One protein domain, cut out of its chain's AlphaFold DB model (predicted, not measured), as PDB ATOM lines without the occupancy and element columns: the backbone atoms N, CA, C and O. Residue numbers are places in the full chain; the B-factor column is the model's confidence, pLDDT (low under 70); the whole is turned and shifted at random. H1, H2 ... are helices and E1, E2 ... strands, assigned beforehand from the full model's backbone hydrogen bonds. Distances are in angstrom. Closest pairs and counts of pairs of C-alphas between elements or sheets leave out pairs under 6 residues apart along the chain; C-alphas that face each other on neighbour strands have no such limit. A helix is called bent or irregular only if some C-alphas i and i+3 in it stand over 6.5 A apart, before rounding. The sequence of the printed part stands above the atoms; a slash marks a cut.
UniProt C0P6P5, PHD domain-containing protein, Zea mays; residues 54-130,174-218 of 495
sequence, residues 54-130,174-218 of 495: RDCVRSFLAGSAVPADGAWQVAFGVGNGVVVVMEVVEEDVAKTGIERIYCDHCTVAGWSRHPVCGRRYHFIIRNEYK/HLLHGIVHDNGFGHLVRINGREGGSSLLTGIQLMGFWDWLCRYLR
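This is residues 54 to 130 and 174 to 218 of the 495 residues of the protein "PHD domain-containing protein" of Zea mays (UniProt C0P6P5). A twisted sheet of six strands forms one layer, and two helices, H1 and H3, cover one of its faces; the sheet curls round H3, and the end of H3 meets H1 near its start in a wide V. A third, short helix, H2, is set off beside the edge strand E6 and only grazes the sheet. The printed part has 122 residues with three named helices and six named strands, in the order H1, E1, E2, E3, H2, E4, E5, E6, H3. The sheet runs E1, E2, E3, E4, E5, E6, antiparallel throughout, and the class is mixed, helices and strands. The whole is compact, with a radius of gyration of the C-alphas of 14.8 A and spans of 45 by 31 by 29 A.

H1, residues 54 to 64, is joined by a tight link to E1, residues 66 to 68. E1 and E2, residues 71 to 79, form a hairpin, with N 66 and O 73 2.9 A apart, within hydrogen-bond range. E2 and E3, residues 82 to 92, form the next hairpin, with N 74 and O 86 at 2.9 A. E1, E2 and E3 make a meander, each strand the antiparallel neighbour of the one before. H2, residues 104 to 111, only grazes the sheet, with its residues 105 to 109; the closest C-alphas of H2 and E6, residues 186 to 191, are those of His 105 and His 187, 6.8 A apart. E4, residues 119 to 125, is antiparallel to E3 at 160 degrees, with N 89 and O 122 at 3.0 A. E5, residues 176 to 181, is antiparallel to E4 at 168 degrees, with N 123 and O 178 at 2.8 A. E5 and E6 form a hairpin, with N 179 and O 187 at 2.9 A. E1 and E6 are the edge strands. From edge to edge the strands' lines turn by 110 degrees. H1 and H3, residues 203 to 217, lie on the same face of the sheet, giving two layers, helices on one face of a sheet. H1 has a height over the sheet of 9.2 A and lies over E2, E3 and E4, though only just over E2 and E4, with 3 of its C-alphas on each; on the local plane it stands at 42 degrees to E3, slantwise to the strands. The closest C-alphas of H3 and E6 are those of Ile 191 and Gly 203, 6.3 A apart. H3 touches H1 with residues 216 to 217 alone, the closest C-alphas being those of Cys 56 and Leu 217 at 5.2 A. They run opposite ways at a steep tilt of 69 degrees, only just short of about perpendicular. H2 is apart from H1 and H3. In H3 every O i to N i+4 pair is within hydrogen-bond range, in H1 6 of 7 and in H2 2 of 4.

H1 begins at C-alpha 54 (14.722, 48.298, 43.885) and is 15.5 A long. E1 has three residues. E2 measures 24.3 A, and E3, the longest strand, 32.7 A, ending at C-alpha 92 (8.096, 39.961, 52.237). H2 is irregular: C-alphas 108 and 111 are 7.1 A apart. E4 is 19.8 A long, E5 16.8 A and E6 14.4 A. H3, the longest helix, measures 20.7 A and ends at C-alpha 217 (11.023, 51.282, 37.018).

The two C-alphas farthest apart, those of Asn 80 and Arg 113, are 46.3 A apart. Residues 131 to 173 are not printed, and C-alphas 130 and 174 across this cut, which falls between E4 and E5, are 11.3 A apart. The links from E3 to H2 and from E6 to H3 are long. The mean pLDDT of the printed part is 81.2; 19 residues are under 70, namely 68 to 70, 77 to 82, 96 to 99, 128 to 130 and 195 to 197.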
ATOM      1  N   ARG A  54      14.938  48.123  42.437       88.88
ATOM      2  CA  ARG A  54      14.722  48.298  43.885       88.88
ATOM      3  C   ARG A  54      14.801  49.747  44.381       88.88
ATOM      4  O   ARG A  54      14.154  50.089  45.365       88.88
ATOM      5  N   ASP A  55      15.571  50.606  43.722       86.19
ATOM      6  CA  ASP A  55      15.717  52.018  44.099       86.19
ATOM      7  C   ASP A  55      14.702  52.887  43.344       86.19
ATOM      8  O   ASP A  55      14.131  53.833  43.899       86.19
ATOM      9  N   CYS A  56      14.395  52.500  42.104       87.06
ATOM     10  CA  CYS A  56      13.372  53.112  41.267       87.06
ATOM     11  C   CYS A  56      11.961  52.915  41.837       87.06
ATOM     12  O   CYS A  56      11.225  53.890  41.965       87.06
ATOM     13  N   VAL A  57      11.603  51.694  42.252       89.50
ATOM     14  CA  VAL A  57      10.286  51.372  42.829       89.50
ATOM     15  C   VAL A  57      10.058  52.080  44.163       89.50
ATOM     16  O   VAL A  57       9.002  52.675  44.352       89.50
ATOM     17  N   ARG A  58      11.062  52.144  45.050       87.44
ATOM     18  CA  ARG A  58      10.956  52.906  46.308       87.44
ATOM     19  C   ARG A  58      10.765  54.400  46.052       87.44
ATOM     20  O   ARG A  58       9.919  55.018  46.690       87.44
ATOM     21  N   SER A  59      11.514  54.966  45.104       84.56
ATOM     22  CA  SER A  59      11.398  56.383  44.726       84.56
ATOM     23  C   SER A  59      10.030  56.698  44.110       84.56
ATOM     24  O   SER A  59       9.416  57.708  44.446       84.56
ATOM     25  N   PHE A  60       9.530  55.808  43.249       85.31
ATOM     26  CA  PHE A  60       8.206  55.892  42.638       85.31
ATOM     27  C   PHE A  60       7.086  55.828  43.683       85.31
ATOM     28  O   PHE A  60       6.236  56.714  43.720       85.31
ATOM     29  N   LEU A  61       7.108  54.839  44.585       85.38
ATOM     30  CA  LEU A  61       6.094  54.711  45.634       85.38
ATOM     31  C   LEU A  61       6.116  55.912  46.591       85.38
ATOM     32  O   LEU A  61       5.068  56.491  46.866       85.38
ATOM     33  N   ALA A  62       7.300  56.361  47.020       82.69
ATOM     34  CA  ALA A  62       7.438  57.524  47.897       82.69
ATOM     35  C   ALA A  62       6.984  58.849  47.251       82.69
ATOM     36  O   ALA A  62       6.540  59.750  47.961       82.69
ATOM     37  N   GLY A  63       7.113  58.988  45.925       77.38
ATOM     38  CA  GLY A  63       6.760  60.206  45.192       77.38
ATOM     39  C   GLY A  63       5.370  60.214  44.546       77.38
ATOM     40  O   GLY A  63       4.909  61.275  44.126       77.38
ATOM     41  N   SER A  64       4.714  59.060  44.395       77.56
ATOM     42  CA  SER A  64       3.498  58.931  43.568       77.56
ATOM     43  C   SER A  64       2.404  58.024  44.133       77.56
ATOM     44  O   SER A  64       1.332  57.963  43.533       77.56
ATOM     45  N   ALA A  65       2.625  57.342  45.261       79.56
ATOM     46  CA  ALA A  65       1.645  56.425  45.839       79.56
ATOM     47  C   ALA A  65       1.071  56.892  47.186       79.56
ATOM     48  O   ALA A  65       1.714  57.604  47.957       79.56
ATOM     49  N   VAL A  66      -0.146  56.436  47.490       77.75
ATOM     50  CA  VAL A  66      -0.814  56.615  48.789       77.75
ATOM     51  C   VAL A  66      -0.975  55.239  49.448       77.75
ATOM     52  O   VAL A  66      -1.445  54.319  48.782       77.75
ATOM     53  N   PRO A  67      -0.604  55.051  50.726       74.25
ATOM     54  CA  PRO A  67      -0.798  53.773  51.406       74.25
ATOM     55  C   PRO A  67      -2.290  53.520  51.680       74.25
ATOM     56  O   PRO A  67      -2.974  54.376  52.246       74.25
ATOM     57  N   ALA A  68      -2.780  52.336  51.317       68.56
ATOM     58  CA  ALA A  68      -4.164  51.905  51.494       68.56
ATOM     59  C   ALA A  68      -4.208  50.404  51.827       68.56
ATOM     60  O   ALA A  68      -3.724  49.590  51.051       68.56
ATOM     61  N   ASP A  69      -4.752  50.053  52.997       65.88
ATOM     62  CA  ASP A  69      -5.066  48.677  53.428       65.88
ATOM     63  C   ASP A  69      -3.992  47.605  53.123       65.88
ATOM     64  O   ASP A  69      -4.277  46.520  52.634       65.88
ATOM     65  N   GLY A  70      -2.727  47.910  53.441       69.19
ATOM     66  CA  GLY A  70      -1.592  46.987  53.259       69.19
ATOM     67  C   GLY A  70      -0.923  47.045  51.880       69.19
ATOM     68  O   GLY A  70       0.130  46.441  51.695       69.19
ATOM     69  N   ALA A  71      -1.478  47.821  50.951       79.75
ATOM     70  CA  ALA A  71      -0.931  48.095  49.629       79.75
ATOM     71  C   ALA A  71      -0.590  49.587  49.449       79.75
ATOM     72  O   ALA A  71      -0.888  50.443  50.287       79.75
ATOM     73  N   TRP A  72       0.014  49.903  48.309       83.31
ATOM     74  CA  TRP A  72       0.188  51.262  47.806       83.31
ATOM     75  C   TRP A  72      -0.727  51.488  46.605       83.31
ATOM     76  O   TRP A  72      -0.668  50.730  45.644       83.31
ATOM     77  N   GLN A  73      -1.543  52.538  46.615       84.06
ATOM     78  CA  GLN A  73      -2.391  52.911  45.484       84.06
ATOM     79  C   GLN A  73      -1.757  54.046  44.677       84.06
ATOM     80  O   GLN A  73      -1.396  55.090  45.225       84.06
ATOM     81  N   VAL A  74      -1.663  53.847  43.361       85.19
ATOM     82  CA  VAL A  74      -1.254  54.856  42.377       85.19
ATOM     83  C   VAL A  74      -2.391  55.033  41.379       85.19
ATOM     84  O   VAL A  74      -2.758  54.102  40.661       85.19
ATOM     85  N   ALA A  75      -2.965  56.231  41.340       82.12
ATOM     86  CA  ALA A  75      -3.997  56.591  40.379       82.12
ATOM     87  C   ALA A  75      -3.352  57.146  39.106       82.12
ATOM     88  O   ALA A  75      -2.592  58.108  39.186       82.12
ATOM     89  N   PHE A  76      -3.694  56.581  37.953       79.50
ATOM     90  CA  PHE A  76      -3.349  57.077  36.622       79.50
ATOM     91  C   PHE A  76      -4.628  57.445  35.890       79.50
ATOM     92  O   PHE A  76      -5.642  56.776  36.043       79.50
ATOM     93  N   GLY A  77      -4.600  58.437  35.015       69.75
ATOM     94  CA  GLY A  77      -5.716  58.623  34.099       69.75
ATOM     95  C   GLY A  77      -5.679  57.553  33.027       69.75
ATOM     96  O   GLY A  77      -4.674  56.872  32.838       69.75
ATOM     97  N   VAL A  78      -6.747  57.507  32.246       64.81
ATOM     98  CA  VAL A  78      -6.720  57.211  30.805       64.81
ATOM     99  C   VAL A  78      -7.501  58.301  30.035       64.81
ATOM    100  O   VAL A  78      -7.685  58.239  28.817       64.81
ATOM    101  N   GLY A  79      -7.910  59.371  30.735       54.56
ATOM    102  CA  GLY A  79      -8.571  60.554  30.194       54.56
ATOM    103  C   GLY A  79      -9.961  60.269  29.621       54.56
ATOM    104  O   GLY A  79     -10.510  59.190  29.805       54.56
ATOM    105  N   ASN A  80     -10.573  61.265  28.967       60.84
ATOM    106  CA  ASN A  80     -12.033  61.470  29.047       60.84
ATOM    107  C   ASN A  80     -12.480  61.626  30.526       60.84
ATOM    108  O   ASN A  80     -13.590  61.244  30.872       60.84
ATOM    109  N   GLY A  81     -11.585  62.104  31.407       59.47
ATOM    110  CA  GLY A  81     -11.761  62.098  32.866       59.47
ATOM    111  C   GLY A  81     -11.713  60.714  33.531       59.47
ATOM    112  O   GLY A  81     -12.002  60.605  34.718       59.47
ATOM    113  N   VAL A  82     -11.390  59.638  32.800       65.88
ATOM    114  CA  VAL A  82     -11.278  58.290  33.380       65.88
ATOM    115  C   VAL A  82      -9.995  58.181  34.198       65.88
ATOM    116  O   VAL A  82      -8.917  58.491  33.686       65.88
ATOM    117  N   VAL A  83     -10.110  57.665  35.425       74.88
ATOM    118  CA  VAL A  83      -8.996  57.335  36.325       74.88
ATOM    119  C   VAL A  83      -9.001  55.833  36.615       74.88
ATOM    120  O   VAL A  83     -10.038  55.240  36.892       74.88
ATOM    121  N   VAL A  84      -7.821  55.229  36.549       79.62
ATOM    122  CA  VAL A  84      -7.508  53.821  36.781       79.62
ATOM    123  C   VAL A  84      -6.558  53.752  37.970       79.62
ATOM    124  O   VAL A  84      -5.514  54.403  37.976       79.62
ATOM    125  N   VAL A  85      -6.901  52.958  38.980       84.62
ATOM    126  CA  VAL A  85      -6.040  52.754  40.150       84.62
ATOM    127  C   VAL A  85      -5.261  51.454  39.984       84.62
ATOM    128  O   VAL A  85      -5.846  50.394  39.764       84.62
ATOM    129  N   MET A  86      -3.939  51.552  40.099       90.38
ATOM    130  CA  MET A  86      -3.047  50.416  40.276       90.38
ATOM    131  C   MET A  86      -2.722  50.270  41.761       90.38
ATOM    132  O   MET A  86      -2.356  51.241  42.421       90.38
ATOM    133  N   GLU A  87      -2.807  49.049  42.264       89.69
ATOM    134  CA  GLU A  87      -2.285  48.663  43.567       89.69
ATOM    135  C   GLU A  87      -0.898  48.045  43.406       89.69
ATOM    136  O   GLU A  87      -0.659  47.253  42.493       89.69
ATOM    137  N   VAL A  88       0.021  48.415  44.294       90.25
ATOM    138  CA  VAL A  88       1.347  47.815  44.424       90.25
ATOM    139  C   VAL A  88       1.444  47.185  45.804       90.25
ATOM    140  O   VAL A  88       1.449  47.888  46.816       90.25
ATOM    141  N   VAL A  89       1.499  45.857  45.846       89.44
ATOM    142  CA  VAL A  89       1.677  45.085  47.083       89.44
ATOM    143  C   VAL A  89       3.138  44.661  47.181       89.44
ATOM    144  O   VAL A  89       3.660  44.058  46.245       89.44
ATOM    145  N   GLU A  90       3.797  44.981  48.294       89.25
ATOM    146  CA  GLU A  90       5.149  44.503  48.609       89.25
ATOM    147  C   GLU A  90       5.045  43.216  49.441       89.25
ATOM    148  O   GLU A  90       4.616  43.238  50.594       89.25
ATOM    149  N   GLU A  91       5.423  42.088  48.845       86.00
ATOM    150  CA  GLU A  91       5.517  40.788  49.502       86.00
ATOM    151  C   GLU A  91       6.887  40.638  50.183       86.00
ATOM    152  O   GLU A  91       7.922  40.697  49.519       86.00
ATOM    153  N   ASP A  92       6.903  40.393  51.497       85.19
ATOM    154  CA  ASP A  92       8.096  39.961  52.237       85.19
ATOM    155  C   ASP A  92       8.147  38.427  52.259       85.19
ATOM    156  O   ASP A  92       7.488  37.775  53.074       85.19
ATOM    157  N   VAL A  93       8.935  37.854  51.347       86.12
ATOM    158  CA  VAL A  93       8.989  36.405  51.064       86.12
ATOM    159  C   VAL A  93       9.447  35.588  52.279       86.12
ATOM    160  O   VAL A  93       9.095  34.420  52.431       86.12
ATOM    161  N   ALA A  94      10.195  36.195  53.206       78.38
ATOM    162  CA  ALA A  94      10.602  35.526  54.441       78.38
ATOM    163  C   ALA A  94       9.454  35.392  55.465       78.38
ATOM    164  O   ALA A  94       9.610  34.690  56.470       78.38
ATOM    165  N   LYS A  95       8.317  36.069  55.240       76.88
ATOM    166  CA  LYS A  95       7.151  36.113  56.137       76.88
ATOM    167  C   LYS A  95       5.886  35.474  55.559       76.88
ATOM    168  O   LYS A  95       5.009  35.146  56.352       76.88
ATOM    169  N   THR A  96       5.777  35.258  54.247       65.75
ATOM    170  CA  THR A  96       4.550  34.746  53.595       65.75
ATOM    171  C   THR A  96       4.309  33.235  53.706       65.75
ATOM    172  O   THR A  96       3.372  32.707  53.112       65.75
ATOM    173  N   GLY A  97       5.085  32.537  54.538       64.75
ATOM    174  CA  GLY A  97       4.916  31.107  54.806       64.75
ATOM    175  C   GLY A  97       5.622  30.213  53.785       64.75
ATOM    176  O   GLY A  97       6.068  30.664  52.735       64.75
ATOM    177  N   ILE A  98       5.768  28.924  54.115       68.06
ATOM    178  CA  ILE A  98       6.623  27.991  53.351       68.06
ATOM    179  C   ILE A  98       6.136  27.804  51.905       68.06
ATOM    180  O   ILE A  98       6.954  27.629  51.005       68.06
ATOM    181  N   GLU A  99       4.825  27.881  51.681       65.75
ATOM    182  CA  GLU A  99       4.182  27.614  50.390       65.75
ATOM    183  C   GLU A  99       4.416  28.720  49.345       65.75
ATOM    184  O   GLU A  99       4.363  28.431  48.156       65.75
ATOM    185  N   ARG A 100       4.735  29.956  49.764       70.38
ATOM    186  CA  ARG A 100       5.012  31.099  48.865       70.38
ATOM    187  C   ARG A 100       6.488  31.526  48.838       70.38
ATOM    188  O   ARG A 100       6.835  32.532  48.221       70.38
ATOM    189  N   ILE A 101       7.390  30.747  49.455       84.06
ATOM    190  CA  ILE A 101       8.843  31.014  49.400       84.06
ATOM    191  C   ILE A 101       9.337  31.056  47.953       84.06
ATOM    192  O   ILE A 101      10.179  31.885  47.619       84.06
ATOM    193  N   TYR A 102       8.802  30.194  47.095       86.50
ATOM    194  CA  TYR A 102       9.184  30.088  45.693       86.50
ATOM    195  C   TYR A 102       8.213  30.858  44.806       86.50
ATOM    196  O   TYR A 102       7.026  30.962  45.105       86.50
ATOM    197  N   CYS A 103       8.718  31.402  43.707       86.12
ATOM    198  CA  CYS A 103       7.892  31.982  42.669       86.12
ATOM    199  C   CYS A 103       7.642  30.935  41.587       86.12
ATOM    200  O   CYS A 103       8.528  30.649  40.782       86.12
ATOM    201  N   ASP A 104       6.415  30.419  41.523       80.06
ATOM    202  CA  ASP A 104       5.995  29.452  40.499       80.06
ATOM    203  C   ASP A 104       6.328  29.942  39.083       80.06
ATOM    204  O   ASP A 104       6.812  29.180  38.246       80.06
ATOM    205  N   HIS A 105       6.167  31.248  38.836       83.56
ATOM    206  CA  HIS A 105       6.544  31.877  37.573       83.56
ATOM    207  C   HIS A 105       8.051  31.841  37.299       83.56
ATOM    208  O   HIS A 105       8.423  31.641  36.149       83.56
ATOM    209  N   CYS A 106       8.931  31.974  38.301       81.94
ATOM    210  CA  CYS A 106      10.370  31.754  38.103       81.94
ATOM    211  C   CYS A 106      10.668  30.294  37.767       81.94
ATOM    212  O   CYS A 106      11.455  30.033  36.858       81.94
ATOM    213  N   THR A 107      10.043  29.354  38.477       76.75
ATOM    214  CA  THR A 107      10.250  27.918  38.266       76.75
ATOM    215  C   THR A 107       9.933  27.535  36.821       76.75
ATOM    216  O   THR A 107      10.837  27.079  36.120       76.75
ATOM    217  N   VAL A 108       8.729  27.863  36.328       70.25
ATOM    218  CA  VAL A 108       8.315  27.545  34.945       70.25
ATOM    219  C   VAL A 108       8.965  28.430  33.873       70.25
ATOM    220  O   VAL A 108       9.087  28.019  32.717       70.25
ATOM    221  N   ALA A 109       9.444  29.630  34.228       71.38
ATOM    222  CA  ALA A 109      10.178  30.513  33.311       71.38
ATOM    223  C   ALA A 109      11.662  30.128  33.127       71.38
ATOM    224  O   ALA A 109      12.463  30.947  32.679       71.38
ATOM    225  N   GLY A 110      12.070  28.906  33.500       71.50
ATOM    226  CA  GLY A 110      13.473  28.473  33.427       71.50
ATOM    227  C   GLY A 110      14.402  29.247  34.371       71.50
ATOM    228  O   GLY A 110      15.623  29.155  34.268       71.50
ATOM    229  N   TRP A 111      13.824  30.005  35.306       79.75
ATOM    230  CA  TRP A 111      14.521  30.792  36.317       79.75
ATOM    231  C   TRP A 111      14.679  30.061  37.652       79.75
ATOM    232  O   TRP A 111      15.327  30.581  38.556       79.75
ATOM    233  N   SER A 112      14.209  28.813  37.714       80.94
ATOM    234  CA  SER A 112      14.356  27.828  38.796       80.94
ATOM    235  C   SER A 112      15.720  27.861  39.526       80.94
ATOM    236  O   SER A 112      15.783  27.713  40.746       80.94
ATOM    237  N   ARG A 113      16.832  28.045  38.796       85.81
ATOM    238  CA  ARG A 113      18.205  27.994  39.334       85.81
ATOM    239  C   ARG A 113      18.690  29.295  39.979       85.81
ATOM    240  O   ARG A 113      19.794  29.303  40.531       85.81
ATOM    241  N   HIS A 114      17.922  30.376  39.898       90.25
ATOM    242  CA  HIS A 114      18.278  31.667  40.484       90.25
ATOM    243  C   HIS A 114      17.933  31.702  41.981       90.25
ATOM    244  O   HIS A 114      16.990  31.031  42.400       90.25
ATOM    245  N   PRO A 115      18.703  32.429  42.810       91.94
ATOM    246  CA  PRO A 115      18.457  32.531  44.246       91.94
ATOM    247  C   PRO A 115      17.172  33.302  44.569       91.94
ATOM    248  O   PRO A 115      16.849  34.286  43.905       91.94
ATOM    249  N   VAL A 116      16.484  32.894  45.641       92.12
ATOM    250  CA  VAL A 116      15.198  33.484  46.048       92.12
ATOM    251  C   VAL A 116      15.378  34.935  46.500       92.12
ATOM    252  O   VAL A 116      16.201  35.236  47.378       92.12
ATOM    253  N   CYS A 117      14.587  35.838  45.914       93.19
ATOM    254  CA  CYS A 117      14.548  37.248  46.303       93.19
ATOM    255  C   CYS A 117      13.753  37.460  47.603       93.19
ATOM    256  O   CYS A 117      12.737  36.818  47.836       93.19
ATOM    257  N   GLY A 118      14.198  38.390  48.452       89.50
ATOM    258  CA  GLY A 118      13.549  38.694  49.734       89.50
ATOM    259  C   GLY A 118      12.289  39.552  49.633       89.50
ATOM    260  O   GLY A 118      11.492  39.560  50.568       89.50
ATOM    261  N   ARG A 119      12.100  40.256  48.510       89.88
ATOM    262  CA  ARG A 119      10.891  41.032  48.202       89.88
ATOM    263  C   ARG A 119      10.384  40.739  46.797       89.88
ATOM    264  O   ARG A 119      11.189  40.588  45.871       89.88
ATOM    265  N   ARG A 120       9.059  40.764  46.644       89.88
ATOM    266  CA  ARG A 120       8.350  40.776  45.355       89.88
ATOM    267  C   ARG A 120       7.319  41.899  45.357       89.88
ATOM    268  O   ARG A 120       6.679  42.146  46.370       89.88
ATOM    269  N   TYR A 121       7.152  42.579  44.233       93.06
ATOM    270  CA  TYR A 121       6.198  43.674  44.073       93.06
ATOM    271  C   TYR A 121       5.126  43.238  43.077       93.06
ATOM    272  O   TYR A 121       5.430  42.961  41.915       93.06
ATOM    273  N   HIS A 122       3.879  43.161  43.536       92.81
ATOM    274  CA  HIS A 122       2.722  42.815  42.714       92.81
ATOM    275  C   HIS A 122       2.057  44.106  42.249       92.81
ATOM    276  O   HIS A 122       1.489  44.830  43.061       92.81
ATOM    277  N   PHE A 123       2.115  44.379  40.950       93.94
ATOM    278  CA  PHE A 123       1.463  45.507  40.296       93.94
ATOM    279  C   PHE A 123       0.125  45.028  39.738       93.94
ATOM    280  O   PHE A 123       0.098  44.193  38.833       93.94
ATOM    281  N   ILE A 124      -0.980  45.510  40.302       91.06
ATOM    282  CA  ILE A 124      -2.327  44.990  40.052       91.06
ATOM    283  C   ILE A 124      -3.255  46.127  39.632       91.06
ATOM    284  O   ILE A 124      -3.436  47.094  40.363       91.06
ATOM    285  N   ILE A 125      -3.919  45.981  38.486       88.38
ATOM    286  CA  ILE A 125      -5.101  46.777  38.135       88.38
ATOM    287  C   ILE A 125      -6.305  45.848  38.243       88.38
ATOM    288  O   ILE A 125      -6.419  44.863  37.508       88.38
ATOM    289  N   ARG A 126      -7.210  46.137  39.178       85.06
ATOM    290  CA  ARG A 126      -8.408  45.319  39.407       85.06
ATOM    291  C   ARG A 126      -9.496  45.630  38.385       85.06
ATOM    292  O   ARG A 126      -9.547  46.717  37.819       85.06
ATOM    293  N   ASN A 127     -10.380  44.662  38.162       79.06
ATOM    294  CA  ASN A 127     -11.590  44.874  37.373       79.06
ATOM    295  C   ASN A 127     -12.678  45.514  38.254       79.06
ATOM    296  O   ASN A 127     -12.807  45.169  39.428       79.06
ATOM    297  N   GLU A 128     -13.450  46.441  37.685       63.47
ATOM    298  CA  GLU A 128     -14.438  47.274  38.387       63.47
ATOM    299  C   GLU A 128     -15.615  46.465  38.963       63.47
ATOM    300  O   GLU A 128     -16.276  46.888  39.915       63.47
ATOM    301  N   TYR A 129     -15.877  45.274  38.413       55.66
ATOM    302  CA  TYR A 129     -16.899  44.362  38.923       55.66
ATOM    303  C   TYR A 129     -16.489  43.778  40.283       55.66
ATOM    304  O   TYR A 129     -15.672  42.857  40.364       55.66
ATOM    305  N   LYS A 130     -17.105  44.302  41.351       52.03
ATOM    306  CA  LYS A 130     -16.895  43.884  42.746       52.03
ATOM    307  C   LYS A 130     -16.913  42.359  42.914       52.03
ATOM    308  O   LYS A 130     -17.904  41.711  42.591       52.03
ATOM    309  N   HIS A 174      -8.137  40.115  37.360       85.38
ATOM    310  CA  HIS A 174      -7.285  41.312  37.322       85.38
ATOM    311  C   HIS A 174      -7.069  41.782  35.878       85.38
ATOM    312  O   HIS A 174      -6.672  40.981  35.033       85.38
ATOM    313  N   LEU A 175      -7.335  43.064  35.599       87.44
ATOM    314  CA  LEU A 175      -7.123  43.675  34.281       87.44
ATOM    315  C   LEU A 175      -5.641  43.648  33.913       87.44
ATOM    316  O   LEU A 175      -5.290  43.363  32.775       87.44
ATOM    317  N   LEU A 176      -4.778  43.882  34.897       90.62
ATOM    318  CA  LEU A 176      -3.346  43.653  34.798       90.62
ATOM    319  C   LEU A 176      -2.850  43.069  36.113       90.62
ATOM    320  O   LEU A 176      -3.266  43.511  37.183       90.62
ATOM    321  N   HIS A 177      -1.953  42.097  36.026       91.94
ATOM    322  CA  HIS A 177      -1.161  41.620  37.152       91.94
ATOM    323  C   HIS A 177       0.250  41.331  36.654       91.94
ATOM    324  O   HIS A 177       0.456  40.417  35.856       91.94
ATOM    325  N   GLY A 178       1.211  42.127  37.108       92.75
ATOM    326  CA  GLY A 178       2.636  41.871  36.940       92.75
ATOM    327  C   GLY A 178       3.310  41.660  38.293       92.75
ATOM    328  O   GLY A 178       2.899  42.246  39.291       92.75
ATOM    329  N   ILE A 179       4.341  40.823  38.330       91.75
ATOM    330  CA  ILE A 179       5.174  40.572  39.513       91.75
ATOM    331  C   ILE A 179       6.602  40.964  39.155       91.75
ATOM    332  O   ILE A 179       7.087  40.566  38.100       91.75
ATOM    333  N   VAL A 180       7.286  41.719  40.014       93.50
ATOM    334  CA  VAL A 180       8.718  42.023  39.853       93.50
ATOM    335  C   VAL A 180       9.451  41.742  41.158       93.50
ATOM    336  O   VAL A 180       9.029  42.187  42.221       93.50
ATOM    337  N   HIS A 181      10.549  41.005  41.087       92.88
ATOM    338  CA  HIS A 181      11.417  40.678  42.218       92.88
ATOM    339  C   HIS A 181      12.365  41.841  42.545       92.88
ATOM    340  O   HIS A 181      12.645  42.681  41.693       92.88
ATOM    341  N   ASP A 182      12.911  41.903  43.762       90.31
ATOM    342  CA  ASP A 182      13.800  43.010  44.182       90.31
ATOM    343  C   ASP A 182      15.092  43.134  43.341       90.31
ATOM    344  O   ASP A 182      15.672  44.216  43.242       90.31
ATOM    345  N   ASN A 183      15.526  42.054  42.681       90.38
ATOM    346  CA  ASN A 183      16.631  42.091  41.715       90.38
ATOM    347  C   ASN A 183      16.268  42.773  40.382       90.38
ATOM    348  O   ASN A 183      17.161  43.088  39.597       90.38
ATOM    349  N   GLY A 184      14.980  43.024  40.133       89.50
ATOM    350  CA  GLY A 184      14.435  43.687  38.956       89.50
ATOM    351  C   GLY A 184      13.887  42.765  37.871       89.50
ATOM    352  O   GLY A 184      13.317  43.286  36.920       89.50
ATOM    353  N   PHE A 185      14.017  41.441  37.970       88.19
ATOM    354  CA  PHE A 185      13.368  40.526  37.019       88.19
ATOM    355  C   PHE A 185      11.876  40.410  37.317       88.19
ATOM    356  O   PHE A 185      11.467  40.489  38.474       88.19
ATOM    357  N   GLY A 186      11.047  40.218  36.292       88.81
ATOM    358  CA  GLY A 186       9.601  40.191  36.477       88.81
ATOM    359  C   GLY A 186       8.831  39.372  35.451       88.81
ATOM    360  O   GLY A 186       9.316  39.055  34.368       88.81
ATOM    361  N   HIS A 187       7.595  39.058  35.822       87.81
ATOM    362  CA  HIS A 187       6.651  38.248  35.071       87.81
ATOM    363  C   HIS A 187       5.377  39.055  34.840       87.81
ATOM    364  O   HIS A 187       4.786  39.580  35.786       87.81
ATOM    365  N   LEU A 188       4.920  39.123  33.592       89.94
ATOM    366  CA  LEU A 188       3.568  39.571  33.292       89.94
ATOM    367  C   LEU A 188       2.628  38.373  33.454       89.94
ATOM    368  O   LEU A 188       2.616  37.480  32.613       89.94
ATOM    369  N   VAL A 189       1.884  38.334  34.558       86.19
ATOM    370  CA  VAL A 189       1.052  37.182  34.931       86.19
ATOM    371  C   VAL A 189      -0.289  37.218  34.206       86.19
ATOM    372  O   VAL A 189      -0.762  36.187  33.731       86.19
ATOM    373  N   ARG A 190      -0.927  38.396  34.123       86.31
ATOM    374  CA  ARG A 190      -2.245  38.566  33.487       86.31
ATOM    375  C   ARG A 190      -2.372  39.903  32.779       86.31
ATOM    376  O   ARG A 190      -2.014  40.935  33.344       86.31
ATOM    377  N   ILE A 191      -2.994  39.872  31.601       88.25
ATOM    378  CA  ILE A 191      -3.658  41.022  30.987       88.25
ATOM    379  C   ILE A 191      -5.043  40.593  30.514       88.25
ATOM    380  O   ILE A 191      -5.187  39.707  29.679       88.25
ATOM    381  N   ASN A 192      -6.054  41.269  31.044       85.25
ATOM    382  CA  ASN A 192      -7.460  41.096  30.728       85.25
ATOM    383  C   ASN A 192      -7.993  42.444  30.229       85.25
ATOM    384  O   ASN A 192      -8.416  43.290  31.014       85.25
ATOM    385  N   GLY A 193      -7.932  42.653  28.913       81.44
ATOM    386  CA  GLY A 193      -8.485  43.838  28.255       81.44
ATOM    387  C   GLY A 193     -10.010  43.807  28.155       81.44
ATOM    388  O   GLY A 193     -10.702  43.247  29.009       81.44
ATOM    389  N   ARG A 194     -10.557  44.353  27.064       77.75
ATOM    390  CA  ARG A 194     -11.994  44.225  26.746       77.75
ATOM    391  C   ARG A 194     -12.395  42.755  26.614       77.75
ATOM    392  O   ARG A 194     -13.476  42.361  27.036       77.75
ATOM    393  N   GLU A 195     -11.460  41.953  26.123       63.81
ATOM    394  CA  GLU A 195     -11.491  40.500  25.980       63.81
ATOM    395  C   GLU A 195     -11.692  39.785  27.332       63.81
ATOM    396  O   GLU A 195     -12.391  38.779  27.403       63.81
ATOM    397  N   GLY A 196     -11.143  40.340  28.420       61.44
ATOM    398  CA  GLY A 196     -11.322  39.860  29.797       61.44
ATOM    399  C   GLY A 196     -12.434  40.580  30.577       61.44
ATOM    400  O   GLY A 196     -12.531  40.444  31.800       61.44
ATOM    401  N   GLY A 197     -13.278  41.353  29.887       63.25
ATOM    402  CA  GLY A 197     -14.416  42.065  30.469       63.25
ATOM    403  C   GLY A 197     -14.124  43.483  30.966       63.25
ATOM    404  O   GLY A 197     -14.906  43.997  31.765       63.25
ATOM    405  N   SER A 198     -13.036  44.129  30.532       74.62
ATOM    406  CA  SER A 198     -12.807  45.554  30.806       74.62
ATOM    407  C   SER A 198     -13.776  46.451  30.022       74.62
ATOM    408  O   SER A 198     -13.848  46.412  28.793       74.62
ATOM    409  N   SER A 199     -14.486  47.319  30.736       72.62
ATOM    410  CA  SER A 199     -15.249  48.463  30.210       72.62
ATOM    411  C   SER A 199     -14.324  49.552  29.638       72.62
ATOM    412  O   SER A 199     -14.615  50.145  28.590       72.62
ATOM    413  N   LEU A 200     -13.199  49.798  30.314       73.00
ATOM    414  CA  LEU A 200     -12.330  50.957  30.110       73.00
ATOM    415  C   LEU A 200     -11.152  50.686  29.163       73.00
ATOM    416  O   LEU A 200     -10.951  51.449  28.215       73.00
ATOM    417  N   LEU A 201     -10.382  49.619  29.402       80.25
ATOM    418  CA  LEU A 201      -9.043  49.429  28.827       80.25
ATOM    419  C   LEU A 201      -8.979  48.248  27.856       80.25
ATOM    420  O   LEU A 201      -9.451  47.152  28.144       80.25
ATOM    421  N   THR A 202      -8.344  48.450  26.702       83.06
ATOM    422  CA  THR A 202      -7.995  47.350  25.790       83.06
ATOM    423  C   THR A 202      -6.739  46.618  26.265       83.06
ATOM    424  O   THR A 202      -5.905  47.195  26.967       83.06
ATOM    425  N   GLY A 203      -6.550  45.364  25.831       81.31
ATOM    426  CA  GLY A 203      -5.316  44.622  26.118       81.31
ATOM    427  C   GLY A 203      -4.059  45.347  25.615       81.31
ATOM    428  O   GLY A 203      -3.031  45.342  26.284       81.31
ATOM    429  N   ILE A 204      -4.168  46.071  24.494       80.81
ATOM    430  CA  ILE A 204      -3.091  46.902  23.929       80.81
ATOM    431  C   ILE A 204      -2.727  48.063  24.869       80.81
ATOM    432  O   ILE A 204      -1.546  48.335  25.072       80.81
ATOM    433  N   GLN A 205      -3.715  48.739  25.467       82.25
ATOM    434  CA  GLN A 205      -3.460  49.820  26.427       82.25
ATOM    435  C   GLN A 205      -2.804  49.297  27.710       82.25
ATOM    436  O   GLN A 205      -1.896  49.940  28.230       82.25
ATOM    437  N   LEU A 206      -3.222  48.122  28.188       85.94
ATOM    438  CA  LEU A 206      -2.642  47.466  29.364       85.94
ATOM    439  C   LEU A 206      -1.201  46.994  29.106       85.94
ATOM    440  O   LEU A 206      -0.336  47.222  29.948       85.94
ATOM    441  N   MET A 207      -0.918  46.424  27.928       84.69
ATOM    442  CA  MET A 207       0.447  46.093  27.489       84.69
ATOM    443  C   MET A 207       1.323  47.347  27.422       84.69
ATOM    444  O   MET A 207       2.393  47.379  28.017       84.69
ATOM    445  N   GLY A 208       0.856  48.412  26.759       82.12
ATOM    446  CA  GLY A 208       1.602  49.670  26.655       82.12
ATOM    447  C   GLY A 208       1.853  50.343  28.010       82.12
ATOM    448  O   GLY A 208       2.911  50.934  28.221       82.12
ATOM    449  N   PHE A 209       0.914  50.214  28.951       85.19
ATOM    450  CA  PHE A 209       1.093  50.652  30.335       85.19
ATOM    451  C   PHE A 209       2.151  49.815  31.071       85.19
ATOM    452  O   PHE A 209       3.050  50.387  31.684       85.19
ATOM    453  N   TRP A 210       2.085  48.481  30.980       88.31
ATOM    454  CA  TRP A 210       3.084  47.584  31.575       88.31
ATOM    455  C   TRP A 210       4.490  47.847  31.028       88.31
ATOM    456  O   TRP A 210       5.456  47.920  31.782       88.31
ATOM    457  N   ASP A 211       4.587  48.055  29.718       82.94
ATOM    458  CA  ASP A 211       5.820  48.365  29.004       82.94
ATOM    459  C   ASP A 211       6.450  49.682  29.470       82.94
ATOM    460  O   ASP A 211       7.661  49.756  29.704       82.94
ATOM    461  N   TRP A 212       5.623  50.720  29.626       84.00
ATOM    462  CA  TRP A 212       6.044  51.999  30.188       84.00
ATOM    463  C   TRP A 212       6.497  51.841  31.643       84.00
ATOM    464  O   TRP A 212       7.569  52.330  31.995       84.00
ATOM    465  N   LEU A 213       5.731  51.116  32.464       86.44
ATOM    466  CA  LEU A 213       6.041  50.892  33.876       86.44
ATOM    467  C   LEU A 213       7.363  50.129  34.042       86.44
ATOM    468  O   LEU A 213       8.208  50.541  34.835       86.44
ATOM    469  N   CYS A 214       7.593  49.089  33.236       86.19
ATOM    470  CA  CYS A 214       8.856  48.356  33.193       86.19
ATOM    471  C   CYS A 214      10.042  49.266  32.841       86.19
ATOM    472  O   CYS A 214      11.055  49.255  33.544       86.19
ATOM    473  N   ARG A 215       9.911  50.097  31.792       80.75
ATOM    474  CA  ARG A 215      10.967  51.039  31.375       80.75
ATOM    475  C   ARG A 215      11.207  52.137  32.416       80.75
ATOM    476  O   ARG A 215      12.356  52.509  32.644       80.75
ATOM    477  N   TYR A 216      10.153  52.635  33.062       81.88
ATOM    478  CA  TYR A 216      10.234  53.663  34.101       81.88
ATOM    479  C   TYR A 216      10.898  53.132  35.379       81.88
ATOM    480  O   TYR A 216      11.794  53.772  35.929       81.88
ATOM    481  N   LEU A 217      10.502  51.933  35.817       86.19
ATOM    482  CA  LEU A 217      11.023  51.282  37.018       86.19
ATOM    483  C   LEU A 217      12.341  50.528  36.802       86.19
ATOM    484  O   LEU A 217      12.865  49.997  37.769       86.19
ATOM    485  N   ARG A 218      12.903  50.485  35.586       81.88
ATOM    486  CA  ARG A 218      14.141  49.740  35.267       81.88
ATOM    487  C   ARG A 218      14.040  48.231  35.553       81.88
ATOM    488  O   ARG A 218      14.983  47.623  36.059       81.88
TER     489      ARG A 218